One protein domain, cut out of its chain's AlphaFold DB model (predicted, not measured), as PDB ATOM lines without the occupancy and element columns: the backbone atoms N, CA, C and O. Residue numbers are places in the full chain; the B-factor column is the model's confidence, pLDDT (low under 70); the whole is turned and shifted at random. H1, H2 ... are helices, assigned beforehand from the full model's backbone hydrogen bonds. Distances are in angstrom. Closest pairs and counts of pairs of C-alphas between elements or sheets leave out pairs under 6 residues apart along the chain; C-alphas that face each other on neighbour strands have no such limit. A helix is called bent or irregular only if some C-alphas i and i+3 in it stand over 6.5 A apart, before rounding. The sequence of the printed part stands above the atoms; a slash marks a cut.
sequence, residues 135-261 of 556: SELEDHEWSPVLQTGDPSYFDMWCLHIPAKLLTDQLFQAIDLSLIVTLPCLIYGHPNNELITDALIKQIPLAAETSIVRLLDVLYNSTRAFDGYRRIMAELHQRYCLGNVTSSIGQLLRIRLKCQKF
ATOM      1  N   SER A 135     -49.002  40.873  34.556       80.25
ATOM      2  CA  SER A 135     -48.257  41.842  35.370       80.25
ATOM      3  C   SER A 135     -47.560  41.209  36.581       80.25
ATOM      4  O   SER A 135     -46.640  41.805  37.137       80.25
ATOM      5  N   GLU A 136     -47.941  39.984  36.961       82.19
ATOM      6  CA  GLU A 136     -47.273  39.216  38.015       82.19
ATOM      7  C   GLU A 136     -45.915  38.625  37.592       82.19
ATOM      8  O   GLU A 136     -45.209  38.080  38.445       82.19
ATOM      9  N   LEU A 137     -45.566  38.656  36.301       85.56
ATOM     10  CA  LEU A 137     -44.315  38.086  35.796       85.56
ATOM     11  C   LEU A 137     -43.120  38.998  36.086       85.56
ATOM     12  O   LEU A 137     -43.134  40.193  35.785       85.56
ATOM     13  N   GLU A 138     -42.042  38.411  36.602       85.19
ATOM     14  CA  GLU A 138     -40.770  39.105  36.791       85.19
ATOM     15  C   GLU A 138     -39.989  39.221  35.467       85.19
ATOM     16  O   GLU A 138     -40.156  38.422  34.545       85.19
ATOM     17  N   ASP A 139     -39.078  40.197  35.369       85.06
ATOM     18  CA  ASP A 139     -38.332  40.508  34.134       85.06
ATOM     19  C   ASP A 139     -37.690  39.278  33.461       85.06
ATOM     20  O   ASP A 139     -37.704  39.134  32.240       85.06
ATOM     21  N   HIS A 140     -37.122  38.378  34.263       83.75
ATOM     22  CA  HIS A 140     -36.410  37.197  33.778       83.75
ATOM     23  C   HIS A 140     -37.340  36.052  33.333       83.75
ATOM     24  O   HIS A 140     -36.882  35.115  32.683       83.75
ATOM     25  N   GLU A 141     -38.630  36.115  33.674       84.88
ATOM     26  CA  GLU A 141     -39.641  35.113  33.314       84.88
ATOM     27  C   GLU A 141     -40.226  35.366  31.914       84.88
ATOM     28  O   GLU A 141     -40.696  34.435  31.262       84.88
ATOM     29  N   TRP A 142     -40.131  36.600  31.407       85.19
ATOM     30  CA  TRP A 142     -40.685  36.995  30.108       85.19
ATOM     31  C   TRP A 142     -40.035  36.295  28.914       85.19
ATOM     32  O   TRP A 142     -40.735  35.889  27.987       85.19
ATOM     33  N   SER A 143     -38.710  36.123  28.916       83.38
ATOM     34  CA  SER A 143     -38.013  35.496  27.782       83.38
ATOM     35  C   SER A 143     -38.428  34.029  27.583       83.38
ATOM     36  O   SER A 143     -38.812  33.691  26.462       83.38
ATOM     37  N   PRO A 144     -38.426  33.159  28.618       82.12
ATOM     38  CA  PRO A 144     -38.975  31.809  28.493       82.12
ATOM     39  C   PRO A 144     -40.434  31.802  28.023       82.12
ATOM     40  O   PRO A 144     -40.772  31.060  27.104       82.12
ATOM     41  N   VAL A 145     -41.290  32.668  28.584       83.19
ATOM     42  CA  VAL A 145     -42.711  32.755  28.193       83.19
ATOM     43  C   VAL A 145     -42.856  33.041  26.697       83.19
ATOM     44  O   VAL A 145     -43.571  32.321  26.006       83.19
ATOM     45  N   LEU A 146     -42.122  34.018  26.161       80.94
ATOM     46  CA  LEU A 146     -42.196  34.371  24.740       80.94
ATOM     47  C   LEU A 146     -41.606  33.301  23.804       80.94
ATOM     48  O   LEU A 146     -42.050  33.175  22.664       80.94
ATOM     49  N   GLN A 147     -40.639  32.512  24.274       78.25
ATOM     50  CA  GLN A 147     -39.975  31.474  23.473       78.25
ATOM     51  C   GLN A 147     -40.774  30.169  23.368       78.25
ATOM     52  O   GLN A 147     -40.583  29.406  22.424       78.25
ATOM     53  N   THR A 148     -41.676  29.893  24.312       69.62
ATOM     54  CA  THR A 148     -42.412  28.614  24.359       69.62
ATOM     55  C   THR A 148     -43.432  28.416  23.239       69.62
ATOM     56  O   THR A 148     -43.856  27.285  22.999       69.62
ATOM     57  N   GLY A 149     -43.826  29.478  22.533       59.16
ATOM     58  CA  GLY A 149     -44.700  29.379  21.361       59.16
ATOM     59  C   GLY A 149     -46.132  28.901  21.644       59.16
ATOM     60  O   GLY A 149     -46.865  28.638  20.689       59.16
ATOM     61  N   ASP A 150     -46.571  28.804  22.906       61.75
ATOM     62  CA  ASP A 150     -47.938  28.378  23.228       61.75
ATOM     63  C   ASP A 150     -48.941  29.547  23.116       61.75
ATOM     64  O   ASP A 150     -48.825  30.532  23.848       61.75
ATOM     65  N   PRO A 151     -49.965  29.442  22.244       57.22
ATOM     66  CA  PRO A 151     -50.988  30.471  22.062       57.22
ATOM     67  C   PRO A 151     -51.706  30.914  23.339       57.22
ATOM     68  O   PRO A 151     -52.226  32.026  23.365       57.22
ATOM     69  N   SER A 152     -51.741  30.077  24.381       52.94
ATOM     70  CA  SER A 152     -52.345  30.425  25.674       52.94
ATOM     71  C   SER A 152     -51.651  31.589  26.389       52.94
ATOM     72  O   SER A 152     -52.279  32.226  27.231       52.94
ATOM     73  N   TYR A 153     -50.406  31.910  26.023       61.97
ATOM     74  CA  TYR A 153     -49.626  33.008  26.601       61.97
ATOM     75  C   TYR A 153     -49.766  34.350  25.893       61.97
ATOM     76  O   TYR A 153     -49.382  35.378  26.447       61.97
ATOM     77  N   PHE A 154     -50.220  34.354  24.640       68.19
ATOM     78  CA  PHE A 154     -49.940  35.476  23.742       68.19
ATOM     79  C   PHE A 154     -51.078  36.481  23.595       68.19
ATOM     80  O   PHE A 154     -50.922  37.513  22.933       68.19
ATOM     81  N   ASP A 155     -52.220  36.241  24.223       68.56
ATOM     82  CA  ASP A 155     -53.248  37.268  24.254       68.56
ATOM     83  C   ASP A 155     -52.772  38.430  25.142       68.56
ATOM     84  O   ASP A 155     -52.503  38.270  26.327       68.56
ATOM     85  N   MET A 156     -52.638  39.616  24.537       75.94
ATOM     86  CA  MET A 156     -52.300  40.883  25.205       75.94
ATOM     87  C   MET A 156     -50.915  40.977  25.883       75.94
ATOM     88  O   MET A 156     -50.662  41.967  26.566       75.94
ATOM     89  N   TRP A 157     -49.980  40.045  25.657       82.88
ATOM     90  CA  TRP A 157     -48.638  40.071  26.282       82.88
ATOM     91  C   TRP A 157     -47.894  41.409  26.123       82.88
ATOM     92  O   TRP A 157     -47.255  41.902  27.050       82.88
ATOM     93  N   CYS A 158     -48.035  42.034  24.958       83.56
ATOM     94  CA  CYS A 158     -47.460  43.328  24.593       83.56
ATOM     95  C   CYS A 158     -47.895  44.498  25.488       83.56
ATOM     96  O   CYS A 158     -47.187  45.504  25.553       83.56
ATOM     97  N   LEU A 159     -49.041  44.380  26.169       82.88
ATOM     98  CA  LEU A 159     -49.532  45.384  27.116       82.88
ATOM     99  C   LEU A 159     -48.827  45.296  28.473       82.88
ATOM    100  O   LEU A 159     -48.806  46.277  29.210       82.88
ATOM    101  N   HIS A 160     -48.265  44.133  28.800       84.81
ATOM    102  CA  HIS A 160     -47.727  43.832  30.124       84.81
ATOM    103  C   HIS A 160     -46.202  43.733  30.141       84.81
ATOM    104  O   HIS A 160     -45.593  43.949  31.187       84.81
ATOM    105  N   ILE A 161     -45.573  43.442  29.000       86.25
ATOM    106  CA  ILE A 161     -44.119  43.343  28.931       86.25
ATOM    107  C   ILE A 161     -43.446  44.704  29.206       86.25
ATOM    108  O   ILE A 161     -43.761  45.706  28.548       86.25
ATOM    109  N   PRO A 162     -42.482  44.770  30.144       85.44
ATOM    110  CA  PRO A 162     -41.716  45.985  30.384       85.44
ATOM    111  C   PRO A 162     -40.956  46.436  29.129       85.44
ATOM    112  O   PRO A 162     -40.212  45.659  28.533       85.44
ATOM    113  N   ALA A 163     -41.069  47.720  28.770       84.06
ATOM    114  CA  ALA A 163     -40.429  48.292  27.576       84.06
ATOM    115  C   ALA A 163     -38.910  48.036  27.523       84.06
ATOM    116  O   ALA A 163     -38.364  47.738  26.468       84.06
ATOM    117  N   LYS A 164     -38.236  48.064  28.682       86.94
ATOM    118  CA  LYS A 164     -36.798  47.767  28.821       86.94
ATOM    119  C   LYS A 164     -36.390  46.364  28.346       86.94
ATOM    120  O   LYS A 164     -35.213  46.146  28.084       86.94
ATOM    121  N   LEU A 165     -37.327  45.415  28.273       86.19
ATOM    122  CA  LEU A 165     -37.062  44.048  27.812       86.19
ATOM    123  C   LEU A 165     -37.220  43.907  26.295       86.19
ATOM    124  O   LEU A 165     -36.652  42.985  25.716       86.19
ATOM    125  N   LEU A 166     -37.937  44.829  25.643       86.81
ATOM    126  CA  LEU A 166     -38.161  44.861  24.196       86.81
ATOM    127  C   LEU A 166     -36.923  45.370  23.453       86.81
ATOM    128  O   LEU A 166     -36.901  46.453  22.874       86.81
ATOM    129  N   THR A 167     -35.868  44.572  23.513       87.44
ATOM    130  CA  THR A 167     -34.581  44.839  22.876       87.44
ATOM    131  C   THR A 167     -34.491  44.138  21.527       87.44
ATOM    132  O   THR A 167     -35.141  43.116  21.302       87.44
ATOM    133  N   ASP A 168     -33.611  44.624  20.648       85.31
ATOM    134  CA  ASP A 168     -33.303  43.940  19.387       85.31
ATOM    135  C   ASP A 168     -32.857  42.485  19.617       85.31
ATOM    136  O   ASP A 168     -33.210  41.603  18.837       85.31
ATOM    137  N   GLN A 169     -32.140  42.208  20.714       85.31
ATOM    138  CA  GLN A 169     -31.708  40.856  21.072       85.31
ATOM    139  C   GLN A 169     -32.892  39.941  21.415       85.31
ATOM    140  O   GLN A 169     -32.937  38.805  20.944       85.31
ATOM    141  N   LEU A 170     -33.860  40.427  22.205       85.50
ATOM    142  CA  LEU A 170     -35.078  39.665  22.493       85.50
ATOM    143  C   LEU A 170     -35.849  39.402  21.200       85.50
ATOM    144  O   LEU A 170     -36.241  38.266  20.949       85.50
ATOM    145  N   PHE A 171     -36.028  40.431  20.368       87.75
ATOM    146  CA  PHE A 171     -36.733  40.286  19.103       87.75
ATOM    147  C   PHE A 171     -36.032  39.301  18.166       87.75
ATOM    148  O   PHE A 171     -36.706  38.515  17.526       87.75
ATOM    149  N   GLN A 172     -34.704  39.244  18.119       85.31
ATOM    150  CA  GLN A 172     -33.999  38.223  17.331       85.31
ATOM    151  C   GLN A 172     -34.201  36.793  17.859       85.31
ATOM    152  O   GLN A 172     -34.140  35.844  17.080       85.31
ATOM    153  N   ALA A 173     -34.439  36.630  19.162       84.12
ATOM    154  CA  ALA A 173     -34.612  35.326  19.800       84.12
ATOM    155  C   ALA A 173     -36.044  34.770  19.711       84.12
ATOM    156  O   ALA A 173     -36.263  33.613  20.073       84.12
ATOM    157  N   ILE A 174     -37.018  35.571  19.265       86.75
ATOM    158  CA  ILE A 174     -38.434  35.189  19.201       86.75
ATOM    159  C   ILE A 174     -39.000  35.388  17.795       86.75
ATOM    160  O   ILE A 174     -38.696  36.363  17.109       86.75
ATOM    161  N   ASP A 175     -39.883  34.483  17.379       88.31
ATOM    162  CA  ASP A 175     -40.625  34.623  16.126       88.31
ATOM    163  C   ASP A 175     -41.870  35.493  16.351       88.31
ATOM    164  O   ASP A 175     -42.941  35.000  16.718       88.31
ATOM    165  N   LEU A 176     -41.735  36.805  16.129       90.00
ATOM    166  CA  LEU A 176     -42.840  37.755  16.280       90.00
ATOM    167  C   LEU A 176     -43.993  37.452  15.323       90.00
ATOM    168  O   LEU A 176     -45.149  37.666  15.683       90.00
ATOM    169  N   SER A 177     -43.708  36.929  14.126       90.31
ATOM    170  CA  SER A 177     -44.755  36.591  13.152       90.31
ATOM    171  C   SER A 177     -45.651  35.458  13.661       90.31
ATOM    172  O   SER A 177     -46.836  35.406  13.328       90.31
ATOM    173  N   LEU A 178     -45.108  34.573  14.500       86.75
ATOM    174  CA  LEU A 178     -45.853  33.484  15.123       86.75
ATOM    175  C   LEU A 178     -46.676  33.934  16.343       86.75
ATOM    176  O   LEU A 178     -47.799  33.456  16.520       86.75
ATOM    177  N   ILE A 179     -46.127  34.817  17.184       84.75
ATOM    178  CA  ILE A 179     -46.692  35.122  18.515       84.75
ATOM    179  C   ILE A 179     -47.478  36.437  18.592       84.75
ATOM    180  O   ILE A 179     -48.160  36.683  19.587       84.75
ATOM    181  N   VAL A 180     -47.376  37.321  17.594       87.06
ATOM    182  CA  VAL A 180     -48.083  38.606  17.639       87.06
ATOM    183  C   VAL A 180     -49.597  38.394  17.581       87.06
ATOM    184  O   VAL A 180     -50.104  37.578  16.812       87.06
ATOM    185  N   THR A 181     -50.338  39.144  18.396       83.44
ATOM    186  CA  THR A 181     -51.803  39.102  18.426       83.44
ATOM    187  C   THR A 181     -52.409  40.418  17.967       83.44
ATOM    188  O   THR A 181     -51.752  41.458  17.919       83.44
ATOM    189  N   LEU A 182     -53.695  40.375  17.613       81.38
ATOM    190  CA  LEU A 182     -54.415  41.543  17.117       81.38
ATOM    191  C   LEU A 182     -54.388  42.727  18.104       81.38
ATOM    192  O   LEU A 182     -54.136  43.849  17.657       81.38
ATOM    193  N   PRO A 183     -54.570  42.516  19.427       81.62
ATOM    194  CA  PRO A 183     -54.424  43.586  20.407       81.62
ATOM    195  C   PRO A 183     -53.065  44.294  20.343       81.62
ATOM    196  O   PRO A 183     -53.023  45.517  20.441       81.62
ATOM    197  N   CYS A 184     -51.980  43.552  20.103       83.44
ATOM    198  CA  CYS A 184     -50.621  44.099  20.045       83.44
ATOM    199  C   CYS A 184     -50.340  44.972  18.826       83.44
ATOM    200  O   CYS A 184     -49.375  45.729  18.816       83.44
ATOM    201  N   LEU A 185     -51.167  44.855  17.789       82.88
ATOM    202  CA  LEU A 185     -51.036  45.642  16.569       82.88
ATOM    203  C   LEU A 185     -51.997  46.837  16.558       82.88
ATOM    204  O   LEU A 185     -51.651  47.902  16.052       82.88
ATOM    205  N   ILE A 186     -53.201  46.681  17.122       78.69
ATOM    206  CA  ILE A 186     -54.258  47.701  17.057       78.69
ATOM    207  C   ILE A 186     -54.214  48.683  18.225       78.69
ATOM    208  O   ILE A 186     -54.459  49.873  18.021       78.69
ATOM    209  N   TYR A 187     -53.992  48.215  19.456       71.44
ATOM    210  CA  TYR A 187     -54.034  49.116  20.603       71.44
ATOM    211  C   TYR A 187     -52.753  49.948  20.606       71.44
ATOM    212  O   TYR A 187     -51.651  49.403  20.646       71.44
ATOM    213  N   GLY A 188     -52.896  51.271  20.514       68.88
ATOM    214  CA  GLY A 188     -51.791  52.232  20.549       68.88
ATOM    215  C   GLY A 188     -51.136  52.282  21.928       68.88
ATOM    216  O   GLY A 188     -51.300  53.248  22.665       68.88
ATOM    217  N   HIS A 189     -50.450  51.206  22.301       78.50
ATOM    218  CA  HIS A 189     -49.683  51.097  23.531       78.50
ATOM    219  C   HIS A 189     -48.243  51.591  23.304       78.50
ATOM    220  O   HIS A 189     -47.762  51.551  22.169       78.50
ATOM    221  N   PRO A 190     -47.515  51.999  24.363       79.25
ATOM    222  CA  PRO A 190     -46.196  52.636  24.237       79.25
ATOM    223  C   PRO A 190     -45.182  51.838  23.406       79.25
ATOM    224  O   PRO A 190     -44.345  52.405  22.716       79.25
ATOM    225  N   ASN A 191     -45.295  50.512  23.440       83.62
ATOM    226  CA  ASN A 191     -44.391  49.594  22.752       83.62
ATOM    227  C   ASN A 191     -44.802  49.228  21.309       83.62
ATOM    228  O   ASN A 191     -44.145  48.392  20.692       83.62
ATOM    229  N   ASN A 192     -45.906  49.767  20.778       86.44
ATOM    230  CA  ASN A 192     -46.495  49.292  19.516       86.44
ATOM    231  C   ASN A 192     -45.547  49.520  18.326       86.44
ATOM    232  O   ASN A 192     -45.318  48.597  17.546       86.44
ATOM    233  N   GLU A 193     -44.921  50.697  18.237       87.19
ATOM    234  CA  GLU A 193     -43.958  50.990  17.167       87.19
ATOM    235  C   GLU A 193     -42.743  50.059  17.214       87.19
ATOM    236  O   GLU A 193     -42.380  49.492  16.187       87.19
ATOM    237  N   LEU A 194     -42.180  49.806  18.402       88.94
ATOM    238  CA  LEU A 194     -41.046  48.890  18.579       88.94
ATOM    239  C   LEU A 194     -41.380  47.469  18.101       88.94
ATOM    240  O   LEU A 194     -40.605  46.861  17.364       88.94
ATOM    241  N   ILE A 195     -42.550  46.950  18.491       89.44
ATOM    242  CA  ILE A 195     -43.007  45.615  18.083       89.44
ATOM    243  C   ILE A 195     -43.281  45.578  16.575       89.44
ATOM    244  O   ILE A 195     -42.885  44.625  15.904       89.44
ATOM    245  N   THR A 196     -43.928  46.608  16.030       90.38
ATOM    246  CA  THR A 196     -44.247  46.706  14.600       90.38
ATOM    247  C   THR A 196     -42.980  46.775  13.747       90.38
ATOM    248  O   THR A 196     -42.877  46.067  12.745       90.38
ATOM    249  N   ASP A 197     -41.995  47.576  14.146       90.94
ATOM    250  CA  ASP A 197     -40.721  47.716  13.440       90.94
ATOM    251  C   ASP A 197     -39.898  46.426  13.490       90.94
ATOM    252  O   ASP A 197     -39.333  46.006  12.475       90.94
ATOM    253  N   ALA A 198     -39.854  45.763  14.648       92.38
ATOM    254  CA  ALA A 198     -39.199  44.469  14.788       92.38
ATOM    255  C   ALA A 198     -39.887  43.390  13.938       92.38
ATOM    256  O   ALA A 198     -39.213  42.636  13.236       92.38
ATOM    257  N   LEU A 199     -41.224  43.359  13.927       93.31
ATOM    258  CA  LEU A 199     -42.005  42.452  13.090       93.31
ATOM    259  C   LEU A 199     -41.709  42.680  11.601       93.31
ATOM    260  O   LEU A 199     -41.423  41.727  10.885       93.31
ATOM    261  N   ILE A 200     -41.706  43.938  11.150       94.00
ATOM    262  CA  ILE A 200     -41.360  44.327   9.775       94.00
ATOM    263  C   ILE A 200     -39.981  43.794   9.372       94.00
ATOM    264  O   ILE A 200     -39.852  43.173   8.319       94.00
ATOM    265  N   LYS A 201     -38.968  43.957  10.231       94.06
ATOM    266  CA  LYS A 201     -37.612  43.438   9.984       94.06
ATOM    267  C   LYS A 201     -37.563  41.909   9.908       94.06
ATOM    268  O   LYS A 201     -36.719  41.368   9.198       94.06
ATOM    269  N   GLN A 202     -38.442  41.207  10.624       93.88
ATOM    270  CA  GLN A 202     -38.498  39.744  10.609       93.88
ATOM    271  C   GLN A 202     -39.254  39.168   9.409       93.88
ATOM    272  O   GLN A 202     -38.929  38.060   8.984       93.88
ATOM    273  N   ILE A 203     -40.232  39.884   8.839       94.50
ATOM    274  CA  ILE A 203     -41.075  39.376   7.738       94.50
ATOM    275  C   ILE A 203     -40.262  38.783   6.580       94.50
ATOM    276  O   ILE A 203     -40.659  37.719   6.112       94.50
ATOM    277  N   PRO A 204     -39.146  39.367   6.104       92.31
ATOM    278  CA  PRO A 204     -38.351  38.771   5.029       92.31
ATOM    279  C   PRO A 204     -37.757  37.395   5.372       92.31
ATOM    280  O   PRO A 204     -37.596  36.562   4.482       92.31
ATOM    281  N   LEU A 205     -37.456  37.150   6.652       91.06
ATOM    282  CA  LEU A 205     -36.722  35.976   7.139       91.06
ATOM    283  C   LEU A 205     -37.619  34.934   7.827       91.06
ATOM    284  O   LEU A 205     -37.200  33.794   8.013       91.06
ATOM    285  N   ALA A 206     -38.845  35.302   8.200       90.62
ATOM    286  CA  ALA A 206     -39.746  34.444   8.961       90.62
ATOM    287  C   ALA A 206     -40.119  33.157   8.204       90.62
ATOM    288  O   ALA A 206     -40.256  33.151   6.976       90.62
ATOM    289  N   ALA A 207     -40.359  32.068   8.932       89.56
ATOM    290  CA  ALA A 207     -40.877  30.840   8.338       89.56
ATOM    291  C   ALA A 207     -42.283  31.060   7.747       89.56
ATOM    292  O   ALA A 207     -43.081  31.846   8.259       89.56
ATOM    293  N   GLU A 208     -42.622  30.339   6.676       86.69
ATOM    294  CA  GLU A 208     -43.931  30.480   6.020       86.69
ATOM    295  C   GLU A 208     -45.097  30.126   6.955       86.69
ATOM    296  O   GLU A 208     -46.156  30.745   6.882       86.69
ATOM    297  N   THR A 209     -44.888  29.194   7.891       83.88
ATOM    298  CA  THR A 209     -45.844  28.861   8.963       83.88
ATOM    299  C   THR A 209     -46.211  30.064   9.815       83.88
ATOM    300  O   THR A 209     -47.378  30.254  10.160       83.88
ATOM    301  N   SER A 210     -45.213  30.877  10.144       88.31
ATOM    302  CA  SER A 210     -45.349  32.050  10.997       88.31
ATOM    303  C   SER A 210     -46.017  33.184  10.228       88.31
ATOM    304  O   SER A 210     -46.906  33.844  10.752       88.31
ATOM    305  N   ILE A 211     -45.711  33.334   8.935       91.31
ATOM    306  CA  ILE A 211     -46.425  34.274   8.060       91.31
ATOM    307  C   ILE A 211     -47.906  33.905   7.902       91.31
ATOM    308  O   ILE A 211     -48.766  34.783   7.950       91.31
ATOM    309  N   VAL A 212     -48.231  32.618   7.738       86.50
ATOM    310  CA  VAL A 212     -49.628  32.155   7.682       86.50
ATOM    311  C   VAL A 212     -50.380  32.560   8.955       86.50
ATOM    312  O   VAL A 212     -51.516  33.034   8.869       86.50
ATOM    313  N   ARG A 213     -49.738  32.442  10.125       84.00
ATOM    314  CA  ARG A 213     -50.301  32.889  11.406       84.00
ATOM    315  C   ARG A 213     -50.477  34.406  11.468       84.00
ATOM    316  O   ARG A 213     -51.563  34.863  11.821       84.00
ATOM    317  N   LEU A 214     -49.462  35.167  11.071       89.25
ATOM    318  CA  LEU A 214     -49.519  36.626  11.010       89.25
ATOM    319  C   LEU A 214     -50.675  37.113  10.122       89.25
ATOM    320  O   LEU A 214     -51.425  38.005  10.512       89.25
ATOM    321  N   LEU A 215     -50.868  36.509   8.947       86.31
ATOM    322  CA  LEU A 215     -51.972  36.871   8.059       86.31
ATOM    323  C   LEU A 215     -53.343  36.608   8.688       86.31
ATOM    324  O   LEU A 215     -54.240  37.432   8.525       86.31
ATOM    325  N   ASP A 216     -53.525  35.498   9.406       81.25
ATOM    326  CA  ASP A 216     -54.775  35.239  10.134       81.25
ATOM    327  C   ASP A 216     -55.084  36.366  11.128       81.25
ATOM    328  O   ASP A 216     -56.206  36.870  11.173       81.25
ATOM    329  N   VAL A 217     -54.073  36.844  11.860       81.62
ATOM    330  CA  VAL A 217     -54.214  37.990  12.770       81.62
ATOM    331  C   VAL A 217     -54.609  39.256  12.003       81.62
ATOM    332  O   VAL A 217     -55.605  39.891  12.344       81.62
ATOM    333  N   LEU A 218     -53.884  39.594  10.935       83.81
ATOM    334  CA  LEU A 218     -54.110  40.814  10.152       83.81
ATOM    335  C   LEU A 218     -55.491  40.849   9.484       83.81
ATOM    336  O   LEU A 218     -56.149  41.886   9.492       83.81
ATOM    337  N   TYR A 219     -55.955  39.729   8.925       76.12
ATOM    338  CA  TYR A 219     -57.237  39.663   8.217       76.12
ATOM    339  C   TYR A 219     -58.454  39.554   9.136       76.12
ATOM    340  O   TYR A 219     -59.559  39.877   8.704       76.12
ATOM    341  N   ASN A 220     -58.265  39.129  10.385       68.38
ATOM    342  CA  ASN A 220     -59.303  39.225  11.409       68.38
ATOM    343  C   ASN A 220     -59.436  40.661  11.966       68.38
ATOM    344  O   ASN A 220     -60.359  40.933  12.734       68.38
ATOM    345  N   SER A 221     -58.563  41.597  11.564       66.75
ATOM    346  CA  SER A 221     -58.721  43.020  11.867       66.75
ATOM    347  C   SER A 221     -59.832  43.654  11.032       66.75
ATOM    348  O   SER A 221     -59.786  43.648   9.803       66.75
ATOM    349  N   THR A 222     -60.794  44.304  11.687       58.09
ATOM    350  CA  THR A 222     -61.778  45.178  11.022       58.09
ATOM    351  C   THR A 222     -61.288  46.619  10.865       58.09
ATOM    352  O   THR A 222     -61.966  47.428  10.233       58.09
ATOM    353  N   ARG A 223     -60.123  46.966  11.432       59.72
ATOM    354  CA  ARG A 223     -59.582  48.332  11.443       59.72
ATOM    355  C   ARG A 223     -58.208  48.385  10.783       59.72
ATOM    356  O   ARG A 223     -57.335  47.568  11.073       59.72
ATOM    357  N   ALA A 224     -58.009  49.383   9.927       62.22
ATOM    358  CA  ALA A 224     -56.670  49.783   9.522       62.22
ATOM    359  C   ALA A 224     -55.986  50.448  10.728       62.22
ATOM    360  O   ALA A 224     -56.552  51.366  11.318       62.22
ATOM    361  N   PHE A 225     -54.808  49.959  11.102       76.25
ATOM    362  CA  PHE A 225     -53.922  50.569  12.098       76.25
ATOM    363  C   PHE A 225     -52.640  51.041  11.400       76.25
ATOM    364  O   PHE A 225     -52.333  50.576  10.299       76.25
ATOM    365  N   ASP A 226     -51.896  51.958  12.015       70.94
ATOM    366  CA  ASP A 226     -50.793  52.670  11.349       70.94
ATOM    367  C   ASP A 226     -49.687  51.727  10.838       70.94
ATOM    368  O   ASP A 226     -49.174  51.889   9.726       70.94
ATOM    369  N   GLY A 227     -49.406  50.647  11.575       80.25
ATOM    370  CA  GLY A 227     -48.480  49.585  11.165       80.25
ATOM    371  C   GLY A 227     -48.979  48.677  10.032       80.25
ATOM    372  O   GLY A 227     -48.169  48.054   9.346       80.25
ATOM    373  N   TYR A 228     -50.291  48.615   9.775       86.81
ATOM    374  CA  TYR A 228     -50.887  47.647   8.845       86.81
ATOM    375  C   TYR A 228     -50.353  47.818   7.424       86.81
ATOM    376  O   TYR A 228     -49.969  46.846   6.779       86.81
ATOM    377  N   ARG A 229     -50.299  49.061   6.926       86.75
ATOM    378  CA  ARG A 229     -49.814  49.337   5.564       86.75
ATOM    379  C   ARG A 229     -48.353  48.937   5.396       86.75
ATOM    380  O   ARG A 229     -48.007  48.397   4.354       86.75
ATOM    381  N   ARG A 230     -47.524  49.177   6.415       90.94
ATOM    382  CA  ARG A 230     -46.092  48.854   6.400       90.94
ATOM    383  C   ARG A 230     -45.868  47.341   6.418       90.94
ATOM    384  O   ARG A 230     -45.153  46.823   5.571       90.94
ATOM    385  N   ILE A 231     -46.570  46.627   7.302       92.06
ATOM    386  CA  ILE A 231     -46.546  45.158   7.367       92.06
ATOM    387  C   ILE A 231     -47.010  44.546   6.036       92.06
ATOM    388  O   ILE A 231     -46.353  43.663   5.488       92.06
ATOM    389  N   MET A 232     -48.122  45.035   5.479       90.38
ATOM    390  CA  MET A 232     -48.641  44.554   4.195       90.38
ATOM    391  C   MET A 232     -47.708  44.868   3.023       90.38
ATOM    392  O   MET A 232     -47.588  44.036   2.124       90.38
ATOM    393  N   ALA A 233     -47.043  46.027   3.024       90.44
ATOM    394  CA  ALA A 233     -46.055  46.378   2.008       90.44
ATOM    395  C   ALA A 233     -44.891  45.377   2.000       90.44
ATOM    396  O   ALA A 233     -44.537  44.884   0.932       90.44
ATOM    397  N   GLU A 234     -44.379  44.990   3.169       94.38
ATOM    398  CA  GLU A 234     -43.308  43.992   3.249       94.38
ATOM    399  C   GLU A 234     -43.756  42.583   2.866       94.38
ATOM    400  O   GLU A 234     -43.049  41.861   2.161       94.38
ATOM    401  N   LEU A 235     -44.971  42.188   3.249       92.94
ATOM    402  CA  LEU A 235     -45.554  40.929   2.782       92.94
ATOM    403  C   LEU A 235     -45.697  40.918   1.251       92.94
ATOM    404  O   LEU A 235     -45.391  39.914   0.605       92.94
ATOM    405  N   HIS A 236     -46.108  42.037   0.650       91.56
ATOM    406  CA  HIS A 236     -46.164  42.189  -0.804       91.56
ATOM    407  C   HIS A 236     -44.773  42.151  -1.439       91.56
ATOM    408  O   HIS A 236     -44.591  41.497  -2.464       91.56
ATOM    409  N   GLN A 237     -43.779  42.799  -0.837       92.38
ATOM    410  CA  GLN A 237     -42.407  42.756  -1.324       92.38
ATOM    411  C   GLN A 237     -41.868  41.322  -1.323       92.38
ATOM    412  O   GLN A 237     -41.368  40.852  -2.346       92.38
ATOM    413  N   ARG A 238     -42.061  40.582  -0.227       91.88
ATOM    414  CA  ARG A 238     -41.616  39.189  -0.111       91.88
ATOM    415  C   ARG A 238     -42.317  38.255  -1.096       91.88
ATOM    416  O   ARG A 238     -41.649  37.464  -1.754       91.88
ATOM    417  N   TYR A 239     -43.646  38.315  -1.188       90.94
ATOM    418  CA  TYR A 239     -44.419  37.312  -1.929       90.94
ATOM    419  C   TYR A 239     -44.829  37.752  -3.335       90.94
ATOM    420  O   TYR A 239     -44.797  36.940  -4.258       90.94
ATOM    421  N   CYS A 240     -45.214  39.011  -3.549       88.00
ATOM    422  CA  CYS A 240     -45.611  39.471  -4.881       88.00
ATOM    423  C   CYS A 240     -44.396  39.681  -5.790       88.00
ATOM    424  O   CYS A 240     -44.418  39.223  -6.935       88.00
ATOM    425  N   LEU A 241     -43.369  40.367  -5.272       87.38
ATOM    426  CA  LEU A 241     -42.174  40.764  -6.026       87.38
ATOM    427  C   LEU A 241     -41.023  39.757  -5.898       87.38
ATOM    428  O   LEU A 241     -40.191  39.663  -6.798       87.38
ATOM    429  N   GLY A 242     -40.973  39.001  -4.799       82.94
ATOM    430  CA  GLY A 242     -39.968  37.965  -4.585       82.94
ATOM    431  C   GLY A 242     -40.168  36.721  -5.456       82.94
ATOM    432  O   GLY A 242     -41.268  36.413  -5.927       82.94
ATOM    433  N   ASN A 243     -39.081  35.970  -5.643       81.81
ATOM    434  CA  ASN A 243     -39.104  34.697  -6.358       81.81
ATOM    435  C   ASN A 243     -39.549  33.567  -5.417       81.81
ATOM    436  O   ASN A 243     -38.738  32.959  -4.723       81.81
ATOM    437  N   VAL A 244     -40.857  33.327  -5.365       83.25
ATOM    438  CA  VAL A 244     -41.473  32.345  -4.470       83.25
ATOM    439  C   VAL A 244     -41.909  31.115  -5.256       83.25
ATOM    440  O   VAL A 244     -42.740  31.213  -6.155       83.25
ATOM    441  N   THR A 245     -41.377  29.946  -4.901       80.44
ATOM    442  CA  THR A 245     -41.646  28.670  -5.594       80.44
ATOM    443  C   THR A 245     -42.367  27.641  -4.724       80.44
ATOM    444  O   THR A 245     -42.930  26.683  -5.252       80.44
ATOM    445  N   SER A 246     -42.398  27.839  -3.405       83.94
ATOM    446  CA  SER A 246     -43.080  26.959  -2.455       83.94
ATOM    447  C   SER A 246     -44.600  26.976  -2.661       83.94
ATOM    448  O   SER A 246     -45.194  28.004  -2.996       83.94
ATOM    449  N   SER A 247     -45.266  25.844  -2.414       78.12
ATOM    450  CA  SER A 247     -46.729  25.756  -2.530       78.12
ATOM    451  C   SER A 247     -47.441  26.719  -1.575       78.12
ATOM    452  O   SER A 247     -48.410  27.356  -1.974       78.12
ATOM    453  N   ILE A 248     -46.952  26.877  -0.337       81.38
ATOM    454  CA  ILE A 248     -47.520  27.847   0.615       81.38
ATOM    455  C   ILE A 248     -47.271  29.266   0.134       81.38
ATOM    456  O   ILE A 248     -48.185  30.082   0.145       81.38
ATOM    457  N   GLY A 249     -46.065  29.565  -0.331       83.00
ATOM    458  CA  GLY A 249     -45.757  30.873  -0.871       83.00
ATOM    459  C   GLY A 249     -46.658  31.260  -2.051       83.00
ATOM    460  O   GLY A 249     -47.126  32.395  -2.107       83.00
ATOM    461  N   GLN A 250     -47.003  30.320  -2.936       80.25
ATOM    462  CA  GLN A 250     -48.000  30.547  -3.992       80.25
ATOM    463  C   GLN A 250     -49.407  30.808  -3.425       80.25
ATOM    464  O   GLN A 250     -50.077  31.742  -3.867       80.25
ATOM    465  N   LEU A 251     -49.850  30.080  -2.390       80.88
ATOM    466  CA  LEU A 251     -51.109  30.404  -1.703       80.88
ATOM    467  C   LEU A 251     -51.090  31.813  -1.098       80.88
ATOM    468  O   LEU A 251     -52.073  32.546  -1.207       80.88
ATOM    469  N   LEU A 252     -49.974  32.202  -0.476       84.88
ATOM    470  CA  LEU A 252     -49.797  33.523   0.124       84.88
ATOM    471  C   LEU A 252     -49.870  34.623  -0.940       84.88
ATOM    472  O   LEU A 252     -50.529  35.635  -0.715       84.88
ATOM    473  N   ARG A 253     -49.310  34.403  -2.138       86.00
ATOM    474  CA  ARG A 253     -49.459  35.321  -3.285       86.00
ATOM    475  C   ARG A 253     -50.912  35.531  -3.676       86.00
ATOM    476  O   ARG A 253     -51.332  36.660  -3.922       86.00
ATOM    477  N   ILE A 254     -51.686  34.453  -3.727       79.81
ATOM    478  CA  ILE A 254     -53.113  34.520  -4.039       79.81
ATOM    479  C   ILE A 254     -53.858  35.253  -2.912       79.81
ATOM    480  O   ILE A 254     -54.677  36.132  -3.183       79.81
ATOM    481  N   ARG A 255     -53.544  34.956  -1.645       81.25
ATOM    482  CA  ARG A 255     -54.157  35.603  -0.474       81.25
ATOM    483  C   ARG A 255     -53.899  37.113  -0.441       81.25
ATOM    484  O   ARG A 255     -54.831  37.879  -0.203       81.25
ATOM    485  N   LEU A 256     -52.670  37.522  -0.747       84.62
ATOM    486  CA  LEU A 256     -52.227  38.914  -0.871       84.62
ATOM    487  C   LEU A 256     -52.680  39.585  -2.181       84.62
ATOM    488  O   LEU A 256     -52.417  40.764  -2.395       84.62
ATOM    489  N   LYS A 257     -53.398  38.865  -3.055       83.69
ATOM    490  CA  LYS A 257     -53.883  39.350  -4.358       83.69
ATOM    491  C   LYS A 257     -52.762  39.761  -5.330       83.69
ATOM    492  O   LYS A 257     -52.995  40.569  -6.224       83.69
ATOM    493  N   CYS A 258     -51.569  39.180  -5.197       84.00
ATOM    494  CA  CYS A 258     -50.457  39.358  -6.137       84.00
ATOM    495  C   CYS A 258     -50.720  38.670  -7.485       84.00
ATOM    496  O   CYS A 258     -50.238  39.103  -8.528       84.00
ATOM    497  N   GLN A 259     -51.443  37.550  -7.448       78.75
ATOM    498  CA  GLN A 259     -51.732  36.701  -8.595       78.75
ATOM    499  C   GLN A 259     -53.244  36.595  -8.778       78.75
ATOM    500  O   GLN A 259     -53.995  36.552  -7.799       78.75
ATOM    501  N   LYS A 260     -53.699  36.530 -10.036       74.00
ATOM    502  CA  LYS A 260     -55.101  36.218 -10.331       74.00
ATOM    503  C   LYS A 260     -55.456  34.870  -9.710       74.00
ATOM    504  O   LYS A 260     -54.723  33.897  -9.868       74.00
ATOM    505  N   PHE A 261     -56.582  34.842  -9.006       74.12
ATOM    506  CA  PHE A 261     -57.097  33.630  -8.391       74.12
ATOM    507  C   PHE A 261     -57.443  32.608  -9.476       74.12
ATOM    508  O   PHE A 261     -58.427  32.777 -10.196       74.12
TER     509      PHE A 261
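What this domain is: This is residues 135 to 261 of the 556 residues of an uncharacterized protein of Paramicrosporidium saccamoebae (UniProt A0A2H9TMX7). Two rows of helices stacked along an elongated body: H6 and H8 lie side by side in one row, H4, H7 and H9 follow one another in the other, and the chain passes back and forth between the rows from H6 to H9. The short helices H1, H2 and H3, with the loops between them, make the end of the body opposite H9. The printed part has 127 residues with nine named helices, H1 to H9 in order along the chain, and no named strand; the class is all helix. The whole is compact, with a radius of gyration of the C-alphas of 14.8 A, and spans 49 by 27 by 24 A.

How they stand to each other: H1, residues 142 to 147, touches no helix; it is close but not clearly touching to H3, residues 168 to 173, where the closest C-alphas, of Ser 143 and Leu 170, are 7.3 A apart. H2, residues 157 to 160, only just touches H5, residues 182 to 186, with 3 pairs of C-alphas within 8 A, the closest those of Cys 158 and Cys 184 at 5.6 A. H4, residues 176 to 179, touches H6, residues 192 to 202, closest at the C-alphas of Leu 176 and Leu 199, 5.7 A apart. H4 also touches residues 209 to 214 of H7, residues 208 to 219, with the C-alphas of Leu 178 and Ser 210 closest at 4.4 A. H6 touches residues 227 to 234 of H8, residues 226 to 241, at a shallow tilt of 7 degrees, the same way; the closest C-alphas, of Ile 200 and Ile 231, are 5.8 A apart. H7 only just touches H9, residues 247 to 255, with 3 pairs of C-alphas within 8 A, the closest those of Glu 208 and Ile 248 at 7.0 A; the tilt is a shallow 17 degrees, the same way. H8 touches H9 with residues 239 to 240 alone, at a steep tilt of 51 degrees, opposite ways, closest at the C-alphas of Tyr 239 and Arg 253, 5.6 A apart. H6 and H9 are apart. Every O i to N i+4 pair is within hydrogen-bond range in H1, H3, H5, H6, H7 and H9; in H8 it is 10 of 12, and H2 and H4 are too short for such a pair.

Where its parts are: H1 begins at C-alpha 142, (-40.685, 36.995, 30.108). H6 measures 15.3 A from first to last C-alpha, H7 16.3 A and H8 22.8 A. H8 is irregular, but only just: C-alphas 226 and 229 are 6.7 A apart. H9, 12.5 A long, ends at C-alpha 255, (-54.157, 35.603, -0.474).

The domain as a whole: The two C-alphas farthest apart, of Glu 138 and Lys 260, are 49.3 A apart. The printed part has no cut, and none of its links between helices is long. The mean pLDDT of the printed part is 82.7; residues 148 to 155, 188 and 220 to 224 are under 70.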